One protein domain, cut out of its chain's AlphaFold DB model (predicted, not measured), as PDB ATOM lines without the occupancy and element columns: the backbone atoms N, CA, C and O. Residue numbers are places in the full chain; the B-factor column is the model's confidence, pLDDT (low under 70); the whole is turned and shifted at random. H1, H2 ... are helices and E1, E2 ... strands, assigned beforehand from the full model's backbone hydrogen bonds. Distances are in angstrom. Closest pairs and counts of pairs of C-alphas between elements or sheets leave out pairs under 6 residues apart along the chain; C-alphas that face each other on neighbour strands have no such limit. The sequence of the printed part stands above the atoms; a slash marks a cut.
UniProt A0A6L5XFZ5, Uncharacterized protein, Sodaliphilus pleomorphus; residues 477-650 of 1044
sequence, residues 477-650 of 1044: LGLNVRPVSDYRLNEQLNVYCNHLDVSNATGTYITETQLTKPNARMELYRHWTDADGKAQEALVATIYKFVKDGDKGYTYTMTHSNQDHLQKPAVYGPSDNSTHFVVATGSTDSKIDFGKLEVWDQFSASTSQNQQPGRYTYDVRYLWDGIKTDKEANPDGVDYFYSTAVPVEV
ATOM      1  N   LEU A 477      38.298   0.784  52.534       69.44
ATOM      2  CA  LEU A 477      39.073   0.599  51.302       69.44
ATOM      3  C   LEU A 477      38.326   1.211  50.108       69.44
ATOM      4  O   LEU A 477      37.098   1.192  50.053       69.44
ATOM      5  N   GLY A 478      39.052   1.755  49.135       69.06
ATOM      6  CA  GLY A 478      38.464   2.202  47.878       69.06
ATOM      7  C   GLY A 478      38.218   1.004  46.967       69.06
ATOM      8  O   GLY A 478      39.169   0.314  46.618       69.06
ATOM      9  N   LEU A 479      36.972   0.785  46.556       75.00
ATOM     10  CA  LEU A 479      36.606  -0.198  45.538       75.00
ATOM     11  C   LEU A 479      35.916   0.525  44.381       75.00
ATOM     12  O   LEU A 479      35.002   1.319  44.594       75.00
ATOM     13  N   ASN A 480      36.346   0.254  43.155       67.25
ATOM     14  CA  ASN A 480      35.659   0.692  41.947       67.25
ATOM     15  C   ASN A 480      35.400  -0.527  41.066       67.25
ATOM     16  O   ASN A 480      36.316  -1.291  40.788       67.25
ATOM     17  N   VAL A 481      34.157  -0.702  40.623       60.44
ATOM     18  CA  VAL A 481      33.769  -1.822  39.762       60.44
ATOM     19  C   VAL A 481      33.442  -1.280  38.377       60.44
ATOM     20  O   VAL A 481      32.629  -0.370  38.231       60.44
ATOM     21  N   ARG A 482      34.099  -1.828  37.358       57.28
ATOM     22  CA  ARG A 482      33.851  -1.570  35.940       57.28
ATOM     23  C   ARG A 482      33.095  -2.780  35.383       57.28
ATOM     24  O   ARG A 482      33.717  -3.818  35.149       57.28
ATOM     25  N   PRO A 483      31.764  -2.700  35.251       53.78
ATOM     26  CA  PRO A 483      30.987  -3.834  34.791       53.78
ATOM     27  C   PRO A 483      31.200  -4.081  33.297       53.78
ATOM     28  O   PRO A 483      31.246  -3.138  32.508       53.78
ATOM     29  N   VAL A 484      31.314  -5.351  32.916       54.25
ATOM     30  CA  VAL A 484      31.386  -5.797  31.518       54.25
ATOM     31  C   VAL A 484      30.520  -7.040  31.398       54.25
ATOM     32  O   VAL A 484      30.543  -7.887  32.287       54.25
ATOM     33  N   SER A 485      29.765  -7.170  30.313       53.78
ATOM     34  CA  SER A 485      28.981  -8.375  30.046       53.78
ATOM     35  C   SER A 485      28.965  -8.722  28.561       53.78
ATOM     36  O   SER A 485      28.906  -7.828  27.719       53.78
ATOM     37  N   ASP A 486      28.985 -10.016  28.263       51.97
ATOM     38  CA  ASP A 486      28.902 -10.616  26.933       51.97
ATOM     39  C   ASP A 486      27.674 -11.532  26.859       51.97
ATOM     40  O   ASP A 486      27.589 -12.547  27.557       51.97
ATOM     41  N   TYR A 487      26.713 -11.180  26.007       52.09
ATOM     42  CA  TYR A 487      25.502 -11.969  25.839       52.09
ATOM     43  C   TYR A 487      25.672 -13.057  24.787       52.09
ATOM     44  O   TYR A 487      25.790 -12.799  23.588       52.09
ATOM     45  N   ARG A 488      25.590 -14.306  25.239       52.28
ATOM     46  CA  ARG A 488      25.743 -15.489  24.398       52.28
ATOM     47  C   ARG A 488      24.391 -16.080  24.061       52.28
ATOM     48  O   ARG A 488      23.902 -16.987  24.733       52.28
ATOM     49  N   LEU A 489      23.826 -15.595  22.957       46.12
ATOM     50  CA  LEU A 489      22.524 -16.014  22.432       46.12
ATOM     51  C   LEU A 489      22.378 -17.544  22.333       46.12
ATOM     52  O   LEU A 489      21.425 -18.110  22.858       46.12
ATOM     53  N   ASN A 490      23.359 -18.220  21.727       50.53
ATOM     54  CA  ASN A 490      23.327 -19.674  21.505       50.53
ATOM     55  C   ASN A 490      23.346 -20.492  22.805       50.53
ATOM     56  O   ASN A 490      22.923 -21.647  22.820       50.53
ATOM     57  N   GLU A 491      23.866 -19.905  23.881       55.72
ATOM     58  CA  GLU A 491      23.992 -20.539  25.195       55.72
ATOM     59  C   GLU A 491      22.879 -20.082  26.152       55.72
ATOM     60  O   GLU A 491      22.696 -20.681  27.207       55.72
ATOM     61  N   GLN A 492      22.112 -19.050  25.776       56.12
ATOM     62  CA  GLN A 492      21.137 -18.362  26.627       56.12
ATOM     63  C   GLN A 492      21.748 -17.840  27.940       56.12
ATOM     64  O   GLN A 492      21.069 -17.757  28.969       56.12
ATOM     65  N   LEU A 493      23.020 -17.444  27.906       58.53
ATOM     66  CA  LEU A 493      23.768 -16.937  29.056       58.53
ATOM     67  C   LEU A 493      24.157 -15.477  28.839       58.53
ATOM     68  O   LEU A 493      24.504 -15.082  27.728       58.53
ATOM     69  N   ASN A 494      24.159 -14.699  29.917       60.38
ATOM     70  CA  ASN A 494      24.930 -13.466  29.981       60.38
ATOM     71  C   ASN A 494      26.199 -13.749  30.786       60.38
ATOM     72  O   ASN A 494      26.105 -14.145  31.952       60.38
ATOM     73  N   VAL A 495      27.359 -13.585  30.158       63.50
ATOM     74  CA  VAL A 495      28.675 -13.791  30.762       63.50
ATOM     75  C   VAL A 495      29.170 -12.449  31.279       63.50
ATOM     76  O   VAL A 495      29.533 -11.572  30.501       63.50
ATOM     77  N   TYR A 496      29.183 -12.266  32.591       67.94
ATOM     78  CA  TYR A 496      29.737 -11.077  33.228       67.94
ATOM     79  C   TYR A 496      31.255 -11.214  33.335       67.94
ATOM     80  O   TYR A 496      31.749 -12.286  33.664       67.94
ATOM     81  N   CYS A 497      31.977 -10.126  33.080       68.12
ATOM     82  CA  CYS A 497      33.433  -9.996  33.170       68.12
ATOM     83  C   CYS A 497      33.795  -8.711  33.928       68.12
ATOM     84  O   CYS A 497      34.503  -7.840  33.421       68.12
ATOM     85  N   ASN A 498      33.259  -8.556  35.135       70.19
ATOM     86  CA  ASN A 498      33.395  -7.326  35.904       70.19
ATOM     87  C   ASN A 498      34.845  -7.130  36.362       70.19
ATOM     88  O   ASN A 498      35.499  -8.063  36.828       70.19
ATOM     89  N   HIS A 499      35.335  -5.898  36.260       68.62
ATOM     90  CA  HIS A 499      36.694  -5.533  36.640       68.62
ATOM     91  C   HIS A 499      36.698  -4.692  37.918       68.62
ATOM     92  O   HIS A 499      36.090  -3.626  37.973       68.62
ATOM     93  N   LEU A 500      37.368  -5.179  38.955       76.75
ATOM     94  CA  LEU A 500      37.382  -4.606  40.293       76.75
ATOM     95  C   LEU A 500      38.746  -3.961  40.556       76.75
ATOM     96  O   LEU A 500      39.771  -4.636  40.557       76.75
ATOM     97  N   ASP A 501      38.743  -2.657  40.817       77.12
ATOM     98  CA  ASP A 501      39.918  -1.877  41.196       77.12
ATOM     99  C   ASP A 501      39.888  -1.601  42.697       77.12
ATOM    100  O   ASP A 501      39.024  -0.858  43.180       77.12
ATOM    101  N   VAL A 502      40.851  -2.148  43.431       78.19
ATOM    102  CA  VAL A 502      41.017  -1.878  44.860       78.19
ATOM    103  C   VAL A 502      42.132  -0.855  45.063       78.19
ATOM    104  O   VAL A 502      43.219  -0.960  44.498       78.19
ATOM    105  N   SER A 503      41.859   0.159  45.880       74.19
ATOM    106  CA  SER A 503      42.772   1.262  46.189       74.19
ATOM    107  C   SER A 503      42.607   1.728  47.636       74.19
ATOM    108  O   SER A 503      41.674   1.338  48.339       74.19
ATOM    109  N   ASN A 504      43.503   2.588  48.110       73.88
ATOM    110  CA  ASN A 504      43.333   3.260  49.395       73.88
ATOM    111  C   ASN A 504      42.244   4.351  49.290       73.88
ATOM    112  O   ASN A 504      42.282   5.193  48.385       73.88
ATOM    113  N   ALA A 505      41.277   4.370  50.215       66.44
ATOM    114  CA  ALA A 505      40.343   5.493  50.321       66.44
ATOM    115  C   ALA A 505      41.007   6.691  51.023       66.44
ATOM    116  O   ALA A 505      41.981   6.548  51.764       66.44
ATOM    117  N   THR A 506      40.471   7.892  50.802       58.66
ATOM    118  CA  THR A 506      41.018   9.135  51.362       58.66
ATOM    119  C   THR A 506      41.052   9.080  52.890       58.66
ATOM    120  O   THR A 506      40.011   9.042  53.538       58.66
ATOM    121  N   GLY A 507      42.255   9.104  53.472       57.88
ATOM    122  CA  GLY A 507      42.448   9.083  54.925       57.88
ATOM    123  C   GLY A 507      42.480   7.691  55.572       57.88
ATOM    124  O   GLY A 507      42.712   7.626  56.778       57.88
ATOM    125  N   THR A 508      42.334   6.607  54.800       63.44
ATOM    126  CA  THR A 508      42.370   5.220  55.297       63.44
ATOM    127  C   THR A 508      43.542   4.445  54.702       63.44
ATOM    128  O   THR A 508      43.703   4.374  53.484       63.44
ATOM    129  N   TYR A 509      44.343   3.803  55.557       70.44
ATOM    130  CA  TYR A 509      45.502   3.020  55.127       70.44
ATOM    131  C   TYR A 509      45.681   1.774  55.987       70.44
ATOM    132  O   TYR A 509      45.589   1.845  57.212       70.44
ATOM    133  N   ILE A 510      46.017   0.660  55.337       78.38
ATOM    134  CA  ILE A 510      46.611  -0.490  56.020       78.38
ATOM    135  C   ILE A 510      48.080  -0.159  56.268       78.38
ATOM    136  O   ILE A 510      48.762   0.387  55.403       78.38
ATOM    137  N   THR A 511      48.568  -0.452  57.462       82.25
ATOM    138  CA  THR A 511      49.971  -0.254  57.843       82.25
ATOM    139  C   THR A 511      50.771  -1.537  57.662       82.25
ATOM    140  O   THR A 511      50.225  -2.641  57.684       82.25
ATOM    141  N   GLU A 512      52.090  -1.414  57.567       81.38
ATOM    142  CA  GLU A 512      53.020  -2.551  57.521       81.38
ATOM    143  C   GLU A 512      52.812  -3.538  58.691       81.38
ATOM    144  O   GLU A 512      52.891  -4.756  58.519       81.38
ATOM    145  N   THR A 513      52.453  -3.031  59.877       81.69
ATOM    146  CA  THR A 513      52.165  -3.858  61.066       81.69
ATOM    147  C   THR A 513      50.886  -4.684  60.913       81.69
ATOM    148  O   THR A 513      50.803  -5.792  61.435       81.69
ATOM    149  N   GLN A 514      49.879  -4.160  60.212       83.31
ATOM    150  CA  GLN A 514      48.635  -4.881  59.922       83.31
ATOM    151  C   GLN A 514      48.835  -5.880  58.778       83.31
ATOM    152  O   GLN A 514      48.376  -7.014  58.879       83.31
ATOM    153  N   LEU A 515      49.608  -5.494  57.754       84.00
ATOM    154  CA  LEU A 515      49.949  -6.346  56.610       84.00
ATOM    155  C   LEU A 515      50.697  -7.626  57.009       84.00
ATOM    156  O   LEU A 515      50.586  -8.652  56.345       84.00
ATOM    157  N   THR A 516      51.444  -7.567  58.113       82.12
ATOM    158  CA  THR A 516      52.273  -8.664  58.632       82.12
ATOM    159  C   THR A 516      51.613  -9.468  59.756       82.12
ATOM    160  O   THR A 516      52.251 -10.348  60.341       82.12
ATOM    161  N   LYS A 517      50.336  -9.209  60.073       87.25
ATOM    162  CA  LYS A 517      49.594 -10.021  61.047       87.25
ATOM    163  C   LYS A 517      49.443 -11.472  60.559       87.25
ATOM    164  O   LYS A 517      49.362 -11.710  59.351       87.25
ATOM    165  N   PRO A 518      49.384 -12.458  61.475       86.94
ATOM    166  CA  PRO A 518      49.153 -13.847  61.093       86.94
ATOM    167  C   PRO A 518      47.864 -13.975  60.274       86.94
ATOM    168  O   PRO A 518      46.845 -13.384  60.631       86.94
ATOM    169  N   ASN A 519      47.936 -14.709  59.160       87.12
ATOM    170  CA  ASN A 519      46.810 -14.948  58.249       87.12
ATOM    171  C   ASN A 519      46.131 -13.670  57.707       87.12
ATOM    172  O   ASN A 519      44.934 -13.671  57.399       87.12
ATOM    173  N   ALA A 520      46.899 -12.580  57.599       88.56
ATOM    174  CA  ALA A 520      46.464 -11.361  56.941       88.56
ATOM    175  C   ALA A 520      46.086 -11.639  55.476       88.56
ATOM    176  O   ALA A 520      46.866 -12.235  54.724       88.56
ATOM    177  N   ARG A 521      44.890 -11.205  55.072       91.00
ATOM    178  CA  ARG A 521      44.334 -11.429  53.736       91.00
ATOM    179  C   ARG A 521      43.257 -10.411  53.382       91.00
ATOM    180  O   ARG A 521      42.608  -9.847  54.256       91.00
ATOM    181  N   MET A 522      43.058 -10.227  52.088       89.31
ATOM    182  CA  MET A 522      41.989  -9.435  51.501       89.31
ATOM    183  C   MET A 522      41.054 -10.368  50.730       89.31
ATOM    184  O   MET A 522      41.518 -11.155  49.910       89.31
ATOM    185  N   GLU A 523      39.759 -10.297  50.999       91.50
ATOM    186  CA  GLU A 523      38.719 -11.127  50.395       91.50
ATOM    187  C   GLU A 523      37.725 -10.230  49.662       91.50
ATOM    188  O   GLU A 523      37.250  -9.244  50.222       91.50
ATOM    189  N   LEU A 524      37.440 -10.547  48.402       91.00
ATOM    190  CA  LEU A 524      36.478  -9.821  47.581       91.00
ATOM    191  C   LEU A 524      35.206 -10.644  47.461       91.00
ATOM    192  O   LEU A 524      35.270 -11.819  47.096       91.00
ATOM    193  N   TYR A 525      34.066 -10.022  47.723       92.00
ATOM    194  CA  TYR A 525      32.767 -10.674  47.734       92.00
ATOM    195  C   TYR A 525      31.834 -10.087  46.684       92.00
ATOM    196  O   TYR A 525      31.858  -8.891  46.396       92.00
ATOM    197  N   ARG A 526      30.998 -10.960  46.120       92.31
ATOM    198  CA  ARG A 526      29.828 -10.628  45.311       92.31
ATOM    199  C   ARG A 526      28.580 -11.050  46.076       92.31
ATOM    200  O   ARG A 526      28.440 -12.211  46.451       92.31
ATOM    201  N   HIS A 527      27.649 -10.125  46.230       88.81
ATOM    202  CA  HIS A 527      26.372 -10.302  46.902       88.81
ATOM    203  C   HIS A 527      25.209 -10.109  45.942       88.81
ATOM    204  O   HIS A 527      25.269  -9.264  45.046       88.81
ATOM    205  N   TRP A 528      24.130 -10.855  46.153       88.00
ATOM    206  CA  TRP A 528      22.857 -10.631  45.472       88.00
ATOM    207  C   TRP A 528      21.697 -11.201  46.283       88.00
ATOM    208  O   TRP A 528      21.894 -11.924  47.256       88.00
ATOM    209  N   THR A 529      20.476 -10.872  45.883       79.56
ATOM    210  CA  THR A 529      19.266 -11.516  46.394       79.56
ATOM    211  C   THR A 529      18.735 -12.440  45.310       79.56
ATOM    212  O   THR A 529      18.568 -12.004  44.169       79.56
ATOM    213  N   ASP A 530      18.523 -13.712  45.631       77.31
ATOM    214  CA  ASP A 530      17.957 -14.668  44.680       77.31
ATOM    215  C   ASP A 530      16.457 -14.426  44.425       77.31
ATOM    216  O   ASP A 530      15.840 -13.510  44.975       77.31
ATOM    217  N   ALA A 531      15.870 -15.242  43.546       60.72
ATOM    218  CA  ALA A 531      14.462 -15.136  43.174       60.72
ATOM    219  C   ALA A 531      13.491 -15.347  44.357       60.72
ATOM    220  O   ALA A 531      12.377 -14.828  44.306       60.72
ATOM    221  N   ASP A 532      13.921 -16.027  45.425       69.81
ATOM    222  CA  ASP A 532      13.123 -16.285  46.631       69.81
ATOM    223  C   ASP A 532      13.245 -15.153  47.667       69.81
ATOM    224  O   ASP A 532      12.692 -15.240  48.767       69.81
ATOM    225  N   GLY A 533      14.007 -14.098  47.360       69.06
ATOM    226  CA  GLY A 533      14.277 -13.015  48.299       69.06
ATOM    227  C   GLY A 533      15.375 -13.336  49.319       69.06
ATOM    228  O   GLY A 533      15.541 -12.579  50.278       69.06
ATOM    229  N   LYS A 534      16.138 -14.426  49.153       75.81
ATOM    230  CA  LYS A 534      17.217 -14.792  50.080       75.81
ATOM    231  C   LYS A 534      18.533 -14.149  49.665       75.81
ATOM    232  O   LYS A 534      18.882 -14.089  48.487       75.81
ATOM    233  N   ALA A 535      19.275 -13.666  50.654       79.69
ATOM    234  CA  ALA A 535      20.604 -13.111  50.443       79.69
ATOM    235  C   ALA A 535      21.603 -14.220  50.086       79.69
ATOM    236  O   ALA A 535      21.651 -15.261  50.738       79.69
ATOM    237  N   GLN A 536      22.411 -13.952  49.070       89.38
ATOM    238  CA  GLN A 536      23.473 -14.808  48.570       89.38
ATOM    239  C   GLN A 536      24.808 -14.058  48.638       89.38
ATOM    240  O   GLN A 536      24.862 -12.835  48.474       89.38
ATOM    241  N   GLU A 537      25.885 -14.799  48.882       91.94
ATOM    242  CA  GLU A 537      27.260 -14.299  48.955       91.94
ATOM    243  C   GLU A 537      28.186 -15.295  48.243       91.94
ATOM    244  O   GLU A 537      28.102 -16.504  48.466       91.94
ATOM    245  N   ALA A 538      29.080 -14.792  47.392       90.19
ATOM    246  CA  ALA A 538      30.124 -15.573  46.741       90.19
ATOM    247  C   ALA A 538      31.481 -14.876  46.872       90.19
ATOM    248  O   ALA A 538      31.618 -13.694  46.559       90.19
ATOM    249  N   LEU A 539      32.499 -15.629  47.289       92.31
ATOM    250  CA  LEU A 539      33.888 -15.171  47.306       92.31
ATOM    251  C   LEU A 539      34.437 -15.137  45.873       92.31
ATOM    252  O   LEU A 539      34.471 -16.167  45.202       92.31
ATOM    253  N   VAL A 540      34.882 -13.972  45.418       89.19
ATOM    254  CA  VAL A 540      35.433 -13.733  44.074       89.19
ATOM    255  C   VAL A 540      36.930 -14.012  44.047       89.19
ATOM    256  O   VAL A 540      37.427 -14.731  43.183       89.19
ATOM    257  N   ALA A 541      37.672 -13.454  45.004       88.75
ATOM    258  CA  ALA A 541      39.114 -13.636  45.088       88.75
ATOM    259  C   ALA A 541      39.636 -13.444  46.513       88.75
ATOM    260  O   ALA A 541      39.053 -12.717  47.317       88.75
ATOM    261  N   THR A 542      40.782 -14.062  46.792       90.75
ATOM    262  CA  THR A 542      41.548 -13.871  48.025       90.75
ATOM    263  C   THR A 542      42.973 -13.461  47.685       90.75
ATOM    264  O   THR A 542      43.661 -14.169  46.948       90.75
ATOM    265  N   ILE A 543      43.433 -12.349  48.256       89.75
ATOM    266  CA  ILE A 543      44.810 -11.863  48.181       89.75
ATOM    267  C   ILE A 543      45.469 -12.051  49.547       89.75
ATOM    268  O   ILE A 543      44.961 -11.573  50.557       89.75
ATOM    269  N   TYR A 544      46.588 -12.768  49.603       89.12
ATOM    270  CA  TYR A 544      47.213 -13.204  50.855       89.12
ATOM    271  C   TYR A 544      48.705 -13.521  50.660       89.12
ATOM    272  O   TYR A 544      49.232 -13.394  49.556       89.12
ATOM    273  N   LYS A 545      49.398 -13.946  51.730       86.50
ATOM    274  CA  LYS A 545      50.859 -14.209  51.747       86.50
ATOM    275  C   LYS A 545      51.683 -12.985  51.335       86.50
ATOM    276  O   LYS A 545      52.407 -13.010  50.345       86.50
ATOM    277  N   PHE A 546      51.583 -11.927  52.132       88.38
ATOM    278  CA  PHE A 546      52.364 -10.709  51.938       88.38
ATOM    279  C   PHE A 546      53.832 -10.933  52.335       88.38
ATOM    280  O   PHE A 546      54.129 -11.128  53.514       88.38
ATOM    281  N   VAL A 547      54.758 -10.924  51.368       85.50
ATOM    282  CA  VAL A 547      56.194 -11.177  51.604       85.50
ATOM    283  C   VAL A 547      57.028  -9.995  51.132       85.50
ATOM    284  O   VAL A 547      56.950  -9.592  49.973       85.50
ATOM    285  N   LYS A 548      57.856  -9.455  52.032       86.50
ATOM    286  CA  LYS A 548      58.743  -8.325  51.736       86.50
ATOM    287  C   LYS A 548      59.825  -8.731  50.725       86.50
ATOM    288  O   LYS A 548      60.554  -9.690  50.963       86.50
ATOM    289  N   ASP A 549      59.943  -7.975  49.638       82.69
ATOM    290  CA  ASP A 549      60.913  -8.145  48.547       82.69
ATOM    291  C   ASP A 549      61.846  -6.925  48.480       82.69
ATOM    292  O   ASP A 549      61.764  -6.073  47.592       82.69
ATOM    293  N   GLY A 550      62.707  -6.796  49.495       79.56
ATOM    294  CA  GLY A 550      63.671  -5.697  49.604       79.56
ATOM    295  C   GLY A 550      63.022  -4.311  49.489       79.56
ATOM    296  O   GLY A 550      61.996  -4.041  50.118       79.56
ATOM    297  N   ASP A 551      63.617  -3.445  48.666       74.50
ATOM    298  CA  ASP A 551      63.150  -2.071  48.428       74.50
ATOM    299  C   ASP A 551      61.938  -1.992  47.479       74.50
ATOM    300  O   ASP A 551      61.371  -0.917  47.290       74.50
ATOM    301  N   LYS A 552      61.515  -3.117  46.882       72.06
ATOM    302  CA  LYS A 552      60.370  -3.177  45.955       72.06
ATOM    303  C   LYS A 552      59.018  -3.276  46.666       72.06
ATOM    304  O   LYS A 552      57.986  -3.218  46.008       72.06
ATOM    305  N   GLY A 553      59.008  -3.422  47.994       83.50
ATOM    306  CA  GLY A 553      57.790  -3.514  48.802       83.50
ATOM    307  C   GLY A 553      57.408  -4.953  49.153       83.50
ATOM    308  O   GLY A 553      58.257  -5.743  49.556       83.50
ATOM    309  N   TYR A 554      56.122  -5.284  49.055       86.19
ATOM    310  CA  TYR A 554      55.516  -6.547  49.476       86.19
ATOM    311  C   TYR A 554      54.876  -7.273  48.301       86.19
ATOM    312  O   TYR A 554      53.882  -6.807  47.757       86.19
ATOM    313  N   THR A 555      55.392  -8.447  47.961       85.12
ATOM    314  CA  THR A 555      54.720  -9.379  47.045       85.12
ATOM    315  C   THR A 555      53.478  -9.988  47.688       85.12
ATOM    316  O   THR A 555      53.399 -10.083  48.915       85.12
ATOM    317  N   TYR A 556      52.521 -10.427  46.872       86.12
ATOM    318  CA  TYR A 556      51.317 -11.127  47.321       86.12
ATOM    319  C   TYR A 556      50.962 -12.297  46.397       86.12
ATOM    320  O   TYR A 556      51.392 -12.374  45.249       86.12
ATOM    321  N   THR A 557      50.148 -13.220  46.905       84.62
ATOM    322  CA  THR A 557      49.497 -14.285  46.131       84.62
ATOM    323  C   THR A 557      48.013 -13.966  45.984       84.62
ATOM    324  O   THR A 557      47.392 -13.530  46.950       84.62
ATOM    325  N   MET A 558      47.432 -14.222  44.811       85.31
ATOM    326  CA  MET A 558      45.995 -14.077  44.560       85.31
ATOM    327  C   MET A 558      45.397 -15.392  44.055       85.31
ATOM    328  O   MET A 558      45.955 -16.037  43.167       85.31
ATOM    329  N   THR A 559      44.246 -15.777  44.600       84.12
ATOM    330  CA  THR A 559      43.458 -16.931  44.147       84.12
ATOM    331  C   THR A 559      42.036 -16.499  43.827       84.12
ATOM    332  O   THR A 559      41.375 -15.931  44.692       84.12
ATOM    333  N   HIS A 560      41.561 -16.797  42.618       82.69
ATOM    334  CA  HIS A 560      40.172 -16.557  42.215       82.69
ATOM    335  C   HIS A 560      39.271 -17.729  42.627       82.69
ATOM    336  O   HIS A 560      39.721 -18.871  42.719       82.69
ATOM    337  N   SER A 561      38.002 -17.441  42.892       84.44
ATOM    338  CA  SER A 561      36.957 -18.377  43.316       84.44
ATOM    339  C   SER A 561      35.640 -18.044  42.604       84.44
ATOM    340  O   SER A 561      35.446 -16.916  42.160       84.44
ATOM    341  N   ASN A 562      34.747 -19.033  42.463       83.25
ATOM    342  CA  ASN A 562      33.423 -18.871  41.836       83.25
ATOM    343  C   ASN A 562      33.463 -18.239  40.425       83.25
ATOM    344  O   ASN A 562      32.704 -17.315  40.135       83.25
ATOM    345  N   GLN A 563      34.381 -18.735  39.582       78.81
ATOM    346  CA  GLN A 563      34.572 -18.296  38.196       78.81
ATOM    347  C   GLN A 563      34.079 -19.376  37.217       78.81
ATOM    348  O   GLN A 563      34.620 -20.484  37.222       78.81
ATOM    349  N   ASP A 564      33.104 -19.056  36.361       69.12
ATOM    350  CA  ASP A 564      32.491 -20.027  35.426       69.12
ATOM    351  C   ASP A 564      33.146 -20.013  34.034       69.12
ATOM    352  O   ASP A 564      33.099 -20.996  33.292       69.12
ATOM    353  N   HIS A 565      33.810 -18.910  33.684       61.62
ATOM    354  CA  HIS A 565      34.557 -18.754  32.441       61.62
ATOM    355  C   HIS A 565      35.940 -18.199  32.765       61.62
ATOM    356  O   HIS A 565      36.105 -17.007  32.952       61.62
ATOM    357  N   LEU A 566      36.958 -19.054  32.837       53.28
ATOM    358  CA  LEU A 566      38.343 -18.591  32.949       53.28
ATOM    359  C   LEU A 566      38.863 -18.259  31.547       53.28
ATOM    360  O   LEU A 566      39.100 -19.171  30.748       53.28
ATOM    361  N   GLN A 567      39.071 -16.977  31.224       48.16
ATOM    362  CA  GLN A 567      39.847 -16.638  30.026       48.16
ATOM    363  C   GLN A 567      41.232 -17.308  30.079       48.16
ATOM    364  O   GLN A 567      41.903 -17.332  31.113       48.16
ATOM    365  N   LYS A 568      41.663 -17.886  28.948       43.31
ATOM    366  CA  LYS A 568      42.986 -18.513  28.815       43.31
ATOM    367  C   LYS A 568      44.110 -17.492  29.097       43.31
ATOM    368  O   LYS A 568      43.919 -16.307  28.840       43.31
ATOM    369  N   PRO A 569      45.309 -17.939  29.522       36.66
ATOM    370  CA  PRO A 569      46.365 -17.111  30.134       36.66
ATOM    371  C   PRO A 569      46.926 -15.921  29.325       36.66
ATOM    372  O   PRO A 569      47.791 -15.217  29.828       36.66
ATOM    373  N   ALA A 570      46.501 -15.698  28.079       35.44
ATOM    374  CA  ALA A 570      47.173 -14.801  27.135       35.44
ATOM    375  C   ALA A 570      46.861 -13.299  27.313       35.44
ATOM    376  O   ALA A 570      47.566 -12.482  26.733       35.44
ATOM    377  N   VAL A 571      45.851 -12.927  28.112       38.28
ATOM    378  CA  VAL A 571      45.501 -11.513  28.387       38.28
ATOM    379  C   VAL A 571      45.929 -11.076  29.802       38.28
ATOM    380  O   VAL A 571      45.929  -9.892  30.121       38.28
ATOM    381  N   TYR A 572      46.395 -12.012  30.640       45.41
ATOM    382  CA  TYR A 572      46.895 -11.731  31.990       45.41
ATOM    383  C   TYR A 572      48.387 -11.398  31.974       45.41
ATOM    384  O   TYR A 572      49.217 -12.132  32.506       45.41
ATOM    385  N   GLY A 573      48.739 -10.283  31.346       35.75
ATOM    386  CA  GLY A 573      49.970  -9.589  31.686       35.75
ATOM    387  C   GLY A 573      49.635  -8.537  32.736       35.75
ATOM    388  O   GLY A 573      49.193  -7.464  32.326       35.75
ATOM    389  N   PRO A 574      49.792  -8.788  34.054       40.91
ATOM    390  CA  PRO A 574      49.897  -7.688  35.002       40.91
ATOM    391  C   PRO A 574      50.912  -6.704  34.418       40.91
ATOM    392  O   PRO A 574      52.056  -7.087  34.185       40.91
ATOM    393  N   SER A 575      50.511  -5.465  34.107       41.06
ATOM    394  CA  SER A 575      51.519  -4.434  33.830       41.06
ATOM    395  C   SER A 575      52.494  -4.456  35.010       41.06
ATOM    396  O   SER A 575      52.033  -4.601  36.148       41.06
ATOM    397  N   ASP A 576      53.804  -4.401  34.752       42.81
ATOM    398  CA  ASP A 576      54.898  -4.781  35.674       42.81
ATOM    399  C   ASP A 576      54.832  -4.189  37.108       42.81
ATOM    400  O   ASP A 576      55.551  -4.629  38.002       42.81
ATOM    401  N   ASN A 577      53.929  -3.241  37.371       41.94
ATOM    402  CA  ASN A 577      53.667  -2.604  38.662       41.94
ATOM    403  C   ASN A 577      52.624  -3.323  39.557       41.94
ATOM    404  O   ASN A 577      52.374  -2.856  40.663       41.94
ATOM    405  N   SER A 578      51.989  -4.416  39.113       53.09
ATOM    406  CA  SER A 578      50.845  -5.073  39.797       53.09
ATOM    407  C   SER A 578      51.187  -6.402  40.488       53.09
ATOM    408  O   SER A 578      50.369  -7.313  40.567       53.09
ATOM    409  N   THR A 579      52.415  -6.538  40.995       61.72
ATOM    410  CA  THR A 579      52.826  -7.709  41.800       61.72
ATOM    411  C   THR A 579      53.347  -7.351  43.192       61.72
ATOM    412  O   THR A 579      53.613  -8.250  43.994       61.72
ATOM    413  N   HIS A 580      53.425  -6.052  43.513       74.06
ATOM    414  CA  HIS A 580      53.940  -5.543  44.784       74.06
ATOM    415  C   HIS A 580      53.041  -4.442  45.355       74.06
ATOM    416  O   HIS A 580      52.570  -3.574  44.627       74.06
ATOM    417  N   PHE A 581      52.866  -4.436  46.674       82.81
ATOM    418  CA  PHE A 581      52.381  -3.285  47.437       82.81
ATOM    419  C   PHE A 581      53.566  -2.525  48.019       82.81
ATOM    420  O   PHE A 581      54.491  -3.138  48.552       82.81
ATOM    421  N   VAL A 582      53.553  -1.199  47.958       80.50
ATOM    422  CA  VAL A 582      54.692  -0.378  48.398       80.50
ATOM    423  C   VAL A 582      54.337   0.448  49.623       80.50
ATOM    424  O   VAL A 582      53.175   0.742  49.886       80.50
ATOM    425  N   VAL A 583      55.348   0.839  50.396       77.38
ATOM    426  CA  VAL A 583      55.156   1.855  51.434       77.38
ATOM    427  C   VAL A 583      54.989   3.206  50.739       77.38
ATOM    428  O   VAL A 583      55.812   3.576  49.901       77.38
ATOM    429  N   ALA A 584      53.928   3.938  51.078       69.56
ATOM    430  CA  ALA A 584      53.612   5.221  50.463       69.56
ATOM    431  C   ALA A 584      54.782   6.211  50.611       69.56
ATOM    432  O   ALA A 584      55.345   6.381  51.699       69.56
ATOM    433  N   THR A 585      55.155   6.880  49.516       70.06
ATOM    434  CA  THR A 585      56.309   7.791  49.478       70.06
ATOM    435  C   THR A 585      56.169   8.909  50.517       70.06
ATOM    436  O   THR A 585      55.162   9.611  50.552       70.06
ATOM    437  N   GLY A 586      57.186   9.082  51.372       62.34
ATOM    438  CA  GLY A 586      57.188  10.099  52.433       62.34
ATOM    439  C   GLY A 586      56.360   9.746  53.678       62.34
ATOM    440  O   GLY A 586      56.187  10.600  54.545       62.34
ATOM    441  N   SER A 587      55.850   8.514  53.794       61.16
ATOM    442  CA  SER A 587      55.113   8.061  54.979       61.16
ATOM    443  C   SER A 587      56.029   7.875  56.196       61.16
ATOM    444  O   SER A 587      56.993   7.116  56.136       61.16
ATOM    445  N   THR A 588      55.697   8.516  57.321       60.38
ATOM    446  CA  THR A 588      56.361   8.307  58.626       60.38
ATOM    447  C   THR A 588      55.793   7.130  59.419       60.38
ATOM    448  O   THR A 588      56.427   6.673  60.365       60.38
ATOM    449  N   ASP A 589      54.623   6.621  59.018       66.56
ATOM    450  CA  ASP A 589      53.822   5.665  59.795       66.56
ATOM    451  C   ASP A 589      53.675   4.313  59.065       66.56
ATOM    452  O   ASP A 589      52.730   3.562  59.311       66.56
ATOM    453  N   SER A 590      54.570   4.024  58.113       79.44
ATOM    454  CA  SER A 590      54.584   2.791  57.308       79.44
ATOM    455  C   SER A 590      53.235   2.453  56.644       79.44
ATOM    456  O   SER A 590      52.782   1.304  56.666       79.44
ATOM    457  N   LYS A 591      52.562   3.454  56.061       81.75
ATOM    458  CA  LYS A 591      51.290   3.273  55.334       81.75
ATOM    459  C   LYS A 591      51.531   2.529  54.018       81.75
ATOM    460  O   LYS A 591      52.434   2.900  53.271       81.75
ATOM    461  N   ILE A 592      50.718   1.516  53.731       83.00
ATOM    462  CA  ILE A 592      50.790   0.707  52.510       83.00
ATOM    463  C   ILE A 592      49.910   1.330  51.425       83.00
ATOM    464  O   ILE A 592      48.731   1.608  51.655       83.00
ATOM    465  N   ASP A 593      50.500   1.528  50.251       77.12
ATOM    466  CA  ASP A 593      49.829   1.893  49.009       77.12
ATOM    467  C   ASP A 593      49.608   0.626  48.171       77.12
ATOM    468  O   ASP A 593      50.558  -0.088  47.827       77.12
ATOM    469  N   PHE A 594      48.342   0.335  47.867       72.94
ATOM    470  CA  PHE A 594      47.972  -0.803  47.021       72.94
ATOM    471  C   PHE A 594      48.187  -0.533  45.529       72.94
ATOM    472  O   PHE A 594      48.075  -1.457  44.725       72.94
ATOM    473  N   GLY A 595      48.494   0.709  45.141       66.12
ATOM    474  CA  GLY A 595      48.656   1.099  43.749       66.12
ATOM    475  C   GLY A 595      47.371   0.866  42.947       66.12
ATOM    476  O   GLY A 595      46.323   1.437  43.252       66.12
ATOM    477  N   LYS A 596      47.463   0.033  41.903       63.16
ATOM    478  CA  LYS A 596      46.325  -0.451  41.102       63.16
ATOM    479  C   LYS A 596      46.191  -1.963  41.289       63.16
ATOM    480  O   LYS A 596      46.726  -2.725  40.484       63.16
ATOM    481  N   LEU A 597      45.520  -2.397  42.359       75.31
ATOM    482  CA  LEU A 597      45.150  -3.805  42.515       75.31
ATOM    483  C   LEU A 597      43.919  -4.081  41.649       75.31
ATOM    484  O   LEU A 597      42.824  -3.618  41.963       75.31
ATOM    485  N   GLU A 598      44.118  -4.823  40.565       75.69
ATOM    486  CA  GLU A 598      43.085  -5.174  39.592       75.69
ATOM    487  C   GLU A 598      42.680  -6.650  39.757       75.69
ATOM    488  O   GLU A 598      43.530  -7.545  39.752       75.69
ATOM    489  N   VAL A 599      41.380  -6.905  39.923       77.94
ATOM    490  CA  VAL A 599      40.789  -8.242  40.101       77.94
ATOM    491  C   VAL A 599      39.647  -8.426  39.105       77.94
ATOM    492  O   VAL A 599      38.874  -7.503  38.865       77.94
ATOM    493  N   TRP A 600      39.509  -9.625  38.539       75.81
ATOM    494  CA  TRP A 600      38.428  -9.948  37.606       75.81
ATOM    495  C   TRP A 600      37.397 -10.861  38.261       75.81
ATOM    496  O   TRP A 600      37.758 -11.816  38.946       75.81
ATOM    497  N   ASP A 601      36.123 -10.585  37.999       81.62
ATOM    498  CA  ASP A 601      35.014 -11.467  38.339       81.62
ATOM    499  C   ASP A 601      34.260 -11.902  37.077       81.62
ATOM    500  O   ASP A 601      33.583 -11.098  36.432       81.62
ATOM    501  N   GLN A 602      34.405 -13.179  36.725       76.19
ATOM    502  CA  GLN A 602      33.872 -13.809  35.523       76.19
ATOM    503  C   GLN A 602      32.884 -14.919  35.875       76.19
ATOM    504  O   GLN A 602      33.263 -16.014  36.295       76.19
ATOM    505  N   PHE A 603      31.599 -14.659  35.670       81.00
ATOM    506  CA  PHE A 603      30.524 -15.590  36.001       81.00
ATOM    507  C   PHE A 603      29.382 -15.458  35.001       81.00
ATOM    508  O   PHE A 603      29.270 -14.444  34.314       81.00
ATOM    509  N   SER A 604      28.517 -16.465  34.933       73.00
ATOM    510  CA  SER A 604      27.391 -16.450  34.000       73.00
ATOM    511  C   SER A 604      26.056 -16.498  34.710       73.00
ATOM    512  O   SER A 604      25.886 -17.203  35.700       73.00
ATOM    513  N   ALA A 605      25.078 -15.774  34.172       69.56
ATOM    514  CA  ALA A 605      23.687 -15.903  34.584       69.56
ATOM    515  C   ALA A 605      22.833 -16.384  33.412       69.56
ATOM    516  O   ALA A 605      22.981 -15.924  32.277       69.56
ATOM    517  N   SER A 606      21.911 -17.302  33.699       66.12
ATOM    518  CA  SER A 606      20.928 -17.742  32.716       66.12
ATOM    519  C   SER A 606      19.952 -16.614  32.393       66.12
ATOM    520  O   SER A 606      19.300 -16.056  33.278       66.12
ATOM    521  N   THR A 607      19.812 -16.321  31.104       54.75
ATOM    522  CA  THR A 607      18.839 -15.346  30.586       54.75
ATOM    523  C   THR A 607      17.524 -15.994  30.164       54.75
ATOM    524  O   THR A 607      16.532 -15.293  29.979       54.75
ATOM    525  N   SER A 608      17.471 -17.328  30.072       52.31
ATOM    526  CA  SER A 608      16.293 -18.063  29.590       52.31
ATOM    527  C   SER A 608      15.066 -17.936  30.498       52.31
ATOM    528  O   SER A 608      13.943 -18.060  30.026       52.31
ATOM    529  N   GLN A 609      15.262 -17.655  31.791       52.47
ATOM    530  CA  GLN A 609      14.172 -17.485  32.761       52.47
ATOM    531  C   GLN A 609      14.111 -16.087  33.390       52.47
ATOM    532  O   GLN A 609      13.297 -15.858  34.280       52.47
ATOM    533  N   ASN A 610      14.970 -15.147  32.965       55.19
ATOM    534  CA  ASN A 610      15.074 -13.801  33.558       55.19
ATOM    535  C   ASN A 610      15.265 -13.817  35.104       55.19
ATOM    536  O   ASN A 610      14.858 -12.900  35.822       55.19
ATOM    537  N   GLN A 611      15.874 -14.894  35.622       56.25
ATOM    538  CA  GLN A 611      16.067 -15.164  37.056       56.25
ATOM    539  C   GLN A 611      17.296 -14.484  37.660       56.25
ATOM    540  O   GLN A 611      17.477 -14.520  38.874       56.25
ATOM    541  N   GLN A 612      18.130 -13.844  36.838       65.94
ATOM    542  CA  GLN A 612      19.229 -13.008  37.317       65.94
ATOM    543  C   GLN A 612      18.729 -12.001  38.369       65.94
ATOM    544  O   GLN A 612      17.603 -11.522  38.252       65.94
ATOM    545  N   PRO A 613      19.487 -11.685  39.426       69.69
ATOM    546  CA  PRO A 613      19.108 -10.637  40.369       69.69
ATOM    547  C   PRO A 613      19.039  -9.290  39.643       69.69
ATOM    548  O   PRO A 613      19.726  -9.088  38.650       69.69
ATOM    549  N   GLY A 614      18.225  -8.355  40.140       64.06
ATOM    550  CA  GLY A 614      18.196  -6.988  39.595       64.06
ATOM    551  C   GLY A 614      19.474  -6.193  39.884       64.06
ATOM    552  O   GLY A 614      19.673  -5.128  39.319       64.06
ATOM    553  N   ARG A 615      20.339  -6.706  40.768       75.12
ATOM    554  CA  ARG A 615      21.550  -6.036  41.231       75.12
ATOM    555  C   ARG A 615      22.532  -7.033  41.836       75.12
ATOM    556  O   ARG A 615      22.141  -7.850  42.670       75.12
ATOM    557  N   TYR A 616      23.805  -6.897  41.482       81.94
ATOM    558  CA  TYR A 616      24.928  -7.453  42.234       81.94
ATOM    559  C   TYR A 616      25.558  -6.357  43.087       81.94
ATOM    560  O   TYR A 616      25.487  -5.178  42.755       81.94
ATOM    561  N   THR A 617      26.154  -6.705  44.216       82.50
ATOM    562  CA  THR A 617      26.848  -5.752  45.088       82.50
ATOM    563  C   THR A 617      28.199  -6.322  45.470       82.50
ATOM    564  O   THR A 617      28.277  -7.484  45.848       82.50
ATOM    565  N   TYR A 618      29.254  -5.524  45.351       84.69
ATOM    566  CA  TYR A 618      30.616  -5.953  45.641       84.69
ATOM    567  C   TYR A 618      31.181  -5.236  46.852       84.69
ATOM    568  O   TYR A 618      31.035  -4.022  46.966       84.69
ATOM    569  N   ASP A 619      31.892  -5.956  47.703       86.44
ATOM    570  CA  ASP A 619      32.712  -5.379  48.761       86.44
ATOM    571  C   ASP A 619      34.034  -6.133  48.899       86.44
ATOM    572  O   ASP A 619      34.211  -7.262  48.438       86.44
ATOM    573  N   VAL A 620      34.990  -5.466  49.526       86.38
ATOM    574  CA  VAL A 620      36.279  -6.025  49.910       86.38
ATOM    575  C   VAL A 620      36.342  -6.058  51.422       86.38
ATOM    576  O   VAL A 620      35.939  -5.094  52.059       86.38
ATOM    577  N   ARG A 621      36.904  -7.117  51.998       87.38
ATOM    578  CA  ARG A 621      37.163  -7.255  53.434       87.38
ATOM    579  C   ARG A 621      38.632  -7.575  53.655       87.38
ATOM    580  O   ARG A 621      39.213  -8.373  52.929       87.38
ATOM    581  N   TYR A 622      39.245  -6.967  54.656       86.25
ATOM    582  CA  TYR A 622      40.615  -7.231  55.064       86.25
ATOM    583  C   TYR A 622      40.635  -7.829  56.464       86.25
ATOM    584  O   TYR A 622      40.186  -7.205  57.424       86.25
ATOM    585  N   LEU A 623      41.184  -9.032  56.575       85.50
ATOM    586  CA  LEU A 623      41.081  -9.889  57.749       85.50
ATOM    587  C   LEU A 623      42.466 -10.377  58.177       85.50
ATOM    588  O   LEU A 623      43.349 -10.538  57.341       85.50
ATOM    589  N   TRP A 624      42.642 -10.668  59.466       86.94
ATOM    590  CA  TRP A 624      43.811 -11.359  60.026       86.94
ATOM    591  C   TRP A 624      43.412 -12.116  61.304       86.94
ATOM    592  O   TRP A 624      42.319 -11.913  61.835       86.94
ATOM    593  N   ASP A 625      44.276 -12.983  61.830       82.62
ATOM    594  CA  ASP A 625      43.967 -13.752  63.043       82.62
ATOM    595  C   ASP A 625      43.902 -12.856  64.296       82.62
ATOM    596  O   ASP A 625      44.843 -12.126  64.619       82.62
ATOM    597  N   GLY A 626      42.800 -12.946  65.048       72.81
ATOM    598  CA  GLY A 626      42.571 -12.159  66.269       72.81
ATOM    599  C   GLY A 626      41.916 -10.793  66.040       72.81
ATOM    600  O   GLY A 626      41.838  -9.993  66.971       72.81
ATOM    601  N   ILE A 627      41.454 -10.518  64.819       75.50
ATOM    602  CA  ILE A 627      40.594  -9.375  64.502       75.50
ATOM    603  C   ILE A 627      39.200  -9.563  65.122       75.50
ATOM    604  O   ILE A 627      38.649 -10.663  65.076       75.50
ATOM    605  N   LYS A 628      38.628  -8.521  65.735       68.31
ATOM    606  CA  LYS A 628      37.297  -8.593  66.356       68.31
ATOM    607  C   LYS A 628      36.220  -8.246  65.327       68.31
ATOM    608  O   LYS A 628      36.136  -7.099  64.893       68.31
ATOM    609  N   THR A 629      35.426  -9.235  64.921       60.78
ATOM    610  CA  THR A 629      34.418  -9.092  63.853       60.78
ATOM    611  C   THR A 629      32.974  -9.027  64.356       60.78
ATOM    612  O   THR A 629      32.091  -8.697  63.571       60.78
ATOM    613  N   ASP A 630      32.713  -9.342  65.629       60.34
ATOM    614  CA  ASP A 630      31.371  -9.341  66.216       60.34
ATOM    615  C   ASP A 630      31.168  -8.227  67.260       60.34
ATOM    616  O   ASP A 630      32.109  -7.686  67.848       60.34
ATOM    617  N   LYS A 631      29.895  -7.869  67.460       53.81
ATOM    618  CA  LYS A 631      29.462  -6.763  68.325       53.81
ATOM    619  C   LYS A 631      29.536  -7.105  69.821       53.81
ATOM    620  O   LYS A 631      29.555  -6.201  70.648       53.81
ATOM    621  N   GLU A 632      29.570  -8.393  70.178       57.00
ATOM    622  CA  GLU A 632      29.684  -8.843  71.575       57.00
ATOM    623  C   GLU A 632      31.126  -8.736  72.098       57.00
ATOM    624  O   GLU A 632      31.336  -8.326  73.238       57.00
ATOM    625  N   ALA A 633      32.133  -9.046  71.273       54.28
ATOM    626  CA  ALA A 633      33.548  -8.961  71.636       54.28
ATOM    627  C   ALA A 633      34.128  -7.535  71.536       54.28
ATOM    628  O   ALA A 633      35.218  -7.264  72.073       54.28
ATOM    629  N   ASN A 634      33.425  -6.629  70.847       55.97
ATOM    630  CA  ASN A 634      33.779  -5.219  70.714       55.97
ATOM    631  C   ASN A 634      32.529  -4.309  70.755       55.97
ATOM    632  O   ASN A 634      31.956  -3.987  69.714       55.97
ATOM    633  N   PRO A 635      32.105  -3.870  71.955       52.16
ATOM    634  CA  PRO A 635      30.934  -3.004  72.128       52.16
ATOM    635  C   PRO A 635      31.045  -1.662  71.388       52.16
ATOM    636  O   PRO A 635      30.023  -1.044  71.093       52.16
ATOM    637  N   ASP A 636      32.279  -1.244  71.083       50.38
ATOM    638  CA  ASP A 636      32.627   0.049  70.493       50.38
ATOM    639  C   ASP A 636      32.748   0.018  68.951       50.38
ATOM    640  O   ASP A 636      33.029   1.054  68.353       50.38
ATOM    641  N   GLY A 637      32.550  -1.132  68.285       55.31
ATOM    642  CA  GLY A 637      32.589  -1.238  66.814       55.31
ATOM    643  C   GLY A 637      33.275  -2.500  66.284       55.31
ATOM    644  O   GLY A 637      33.446  -3.478  66.995       55.31
ATOM    645  N   VAL A 638      33.668  -2.507  65.013       55.97
ATOM    646  CA  VAL A 638      34.274  -3.662  64.330       55.97
ATOM    647  C   VAL A 638      35.725  -3.338  63.938       55.97
ATOM    648  O   VAL A 638      35.979  -2.265  63.403       55.97
ATOM    649  N   ASP A 639      36.689  -4.241  64.176       61.09
ATOM    650  CA  ASP A 639      38.141  -3.980  64.019       61.09
ATOM    651  C   ASP A 639      38.724  -4.396  62.637       61.09
ATOM    652  O   ASP A 639      39.921  -4.675  62.541       61.09
ATOM    653  N   TYR A 640      37.932  -4.465  61.555       67.44
ATOM    654  CA  TYR A 640      38.408  -4.904  60.223       67.44
ATOM    655  C   TYR A 640      38.218  -3.898  59.090       67.44
ATOM    656  O   TYR A 640      37.243  -3.160  59.081       67.44
ATOM    657  N   PHE A 641      39.136  -3.871  58.106       70.25
ATOM    658  CA  PHE A 641      39.012  -2.959  56.954       70.25
ATOM    659  C   PHE A 641      38.035  -3.532  55.936       70.25
ATOM    660  O   PHE A 641      38.074  -4.727  55.662       70.25
ATOM    661  N   TYR A 642      37.182  -2.702  55.353       73.94
ATOM    662  CA  TYR A 642      36.252  -3.118  54.310       73.94
ATOM    663  C   TYR A 642      36.020  -2.006  53.294       73.94
ATOM    664  O   TYR A 642      36.282  -0.851  53.589       73.94
ATOM    665  N   SER A 643      35.565  -2.298  52.080       68.75
ATOM    666  CA  SER A 643      35.156  -1.243  51.142       68.75
ATOM    667  C   SER A 643      33.692  -0.857  51.336       68.75
ATOM    668  O   SER A 643      32.905  -1.632  51.871       68.75
ATOM    669  N   THR A 644      33.273   0.304  50.823       64.25
ATOM    670  CA  THR A 644      31.846   0.479  50.507       64.25
ATOM    671  C   THR A 644      31.364  -0.675  49.632       64.25
ATOM    672  O   THR A 644      32.099  -1.169  48.771       64.25
ATOM    673  N   ALA A 645      30.112  -1.067  49.843       72.19
ATOM    674  CA  ALA A 645      29.381  -1.911  48.920       72.19
ATOM    675  C   ALA A 645      29.153  -1.145  47.604       72.19
ATOM    676  O   ALA A 645      28.519  -0.090  47.602       72.19
ATOM    677  N   VAL A 646      29.670  -1.663  46.492       65.44
ATOM    678  CA  VAL A 646      29.534  -1.076  45.155       65.44
ATOM    679  C   VAL A 646      28.474  -1.851  44.370       65.44
ATOM    680  O   VAL A 646      28.699  -3.022  44.045       65.44
ATOM    681  N   PRO A 647      27.314  -1.244  44.063       65.81
ATOM    682  CA  PRO A 647      26.270  -1.905  43.298       65.81
ATOM    683  C   PRO A 647      26.592  -1.937  41.798       65.81
ATOM    684  O   PRO A 647      27.068  -0.961  41.216       65.81
ATOM    685  N   VAL A 648      26.258  -3.054  41.160       62.44
ATOM    686  CA  VAL A 648      26.208  -3.252  39.712       62.44
ATOM    687  C   VAL A 648      24.781  -3.668  39.366       62.44
ATOM    688  O   VAL A 648      24.370  -4.798  39.635       62.44
ATOM    689  N   GLU A 649      24.006  -2.730  38.827       60.41
ATOM    690  CA  GLU A 649      22.611  -2.963  38.433       60.41
ATOM    691  C   GLU A 649      22.518  -3.881  37.206       60.41
ATOM    692  O   GLU A 649      23.359  -3.838  36.306       60.41
ATOM    693  N   VAL A 650      21.456  -4.684  37.164       61.16
ATOM    694  CA  VAL A 650      21.110  -5.595  36.069       61.16
ATOM    695  C   VAL A 650      19.694  -5.255  35.609       61.16
ATOM    696  O   VAL A 650      18.724  -5.490  36.332       61.16
TER     697      VAL A 650
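This is residues 477 to 650 of the 1044 residues of an uncharacterized protein of Sodaliphilus pleomorphus (UniProt A0A6L5XFZ5). Two strongly twisted sheets lie face to face as a sandwich, a larger one of E4, E5, E6, E7, E9, E10 and E11 and a smaller one of E1, E2, E3 and E8. Along one margin of the sandwich E1 comes close to E10 and E11 of the other sheet; residues 568 to 573 and 631 to 636 stick out from the body, and the short helix H1 only grazes the larger sheet. The printed part has 174 residues, with one named helix and eleven named strands in the order E1 E2 E3 H1 E4 E5 E6 E7 E8 E9 E10 E11; both sheets are branched and antiparallel. The class is mostly strand, though under half of the residues, 86 of 174, are in named elements. The whole is compact, with a radius of gyration of the C-alphas of 17.8 A and spans of 55 by 45 by 26 A.

In the larger sheet, E4, residues 521 to 529, E5, residues 535 to 548, E6, residues 554 to 560, and E7, residues 580 to 583, form a meander, each strand the antiparallel neighbour of the one before and a hairpin with it. N 522 and O 543 of E4 and E5 are 2.8 A apart, N 544 and O 557 of E5 and E6 2.9 A, and N 554 and O 581 of E6 and E7 2.7 A, each within hydrogen-bond range. E9, residues 615 to 623, lies on the other side of E4 from E5, with N 523 and O 621 at 2.8 A. On the other side of E9 from E4 are two edge strands: E10, residues 641 to 643, a hairpin with E9 and with N 622 and O 641 at 2.7 A, and E11, residues 646 to 649, with N 618 and O 646 at 2.9 A. E10 runs on into E11 at 28 degrees. In the smaller sheet E3, residues 493 to 504, has three antiparallel neighbours in staggered pairing. E1, residues 477 to 482, and E2, residues 485 to 488, lie on one side of E3, and E8, residues 597 to 606, on the other. N 480 and O 501 of E1 and E3 are 2.9 A apart, N 486 and O 495 of the hairpin E2 and E3 2.8 A, and N 496 and O 603 of E3 and E8 2.8 A. The two sheets form the sandwich, two sheets face to face, with 67 pairs of C-alphas within 10 A and their strands at 28 degrees. The closest C-alphas of E1 and E10 are those of Leu 477 and Ser 643, 4.3 A apart; those of E5 and E8 are Val 540 and Asp 601, 6.2 A. H1, residues 512 to 515, only grazes the larger sheet and is not on the smaller one; it is too short for any O i to N i+4 pair, and its one O i to N i+3 pair is within hydrogen-bond range.

E5 is the longest strand by residues, 38.5 A from first to last C-alpha; E3 measures 34.7 A, E8 29.6 A, E4 26.1 A, E9 25.9 A and E6 19.7 A. E1 begins at C-alpha 477, (39.073, 0.599, 51.302). E5 ends at C-alpha 548, (58.743, -8.325, 51.736), and E11 ends at C-alpha 649, (22.611, -2.963, 38.433).

The C-alphas of Asn 490 and Thr 588, the two farthest apart, are 57.0 A from each other. The printed part has no cut. The links E6 to E7, E7 to E8 and E9 to E10 are long, with 19, 13 and 17 residues. The mean pLDDT of the printed part is 70.8, and 81 residues are under 70, among them residues 480 to 497, 564 to 579 and 628 to 640.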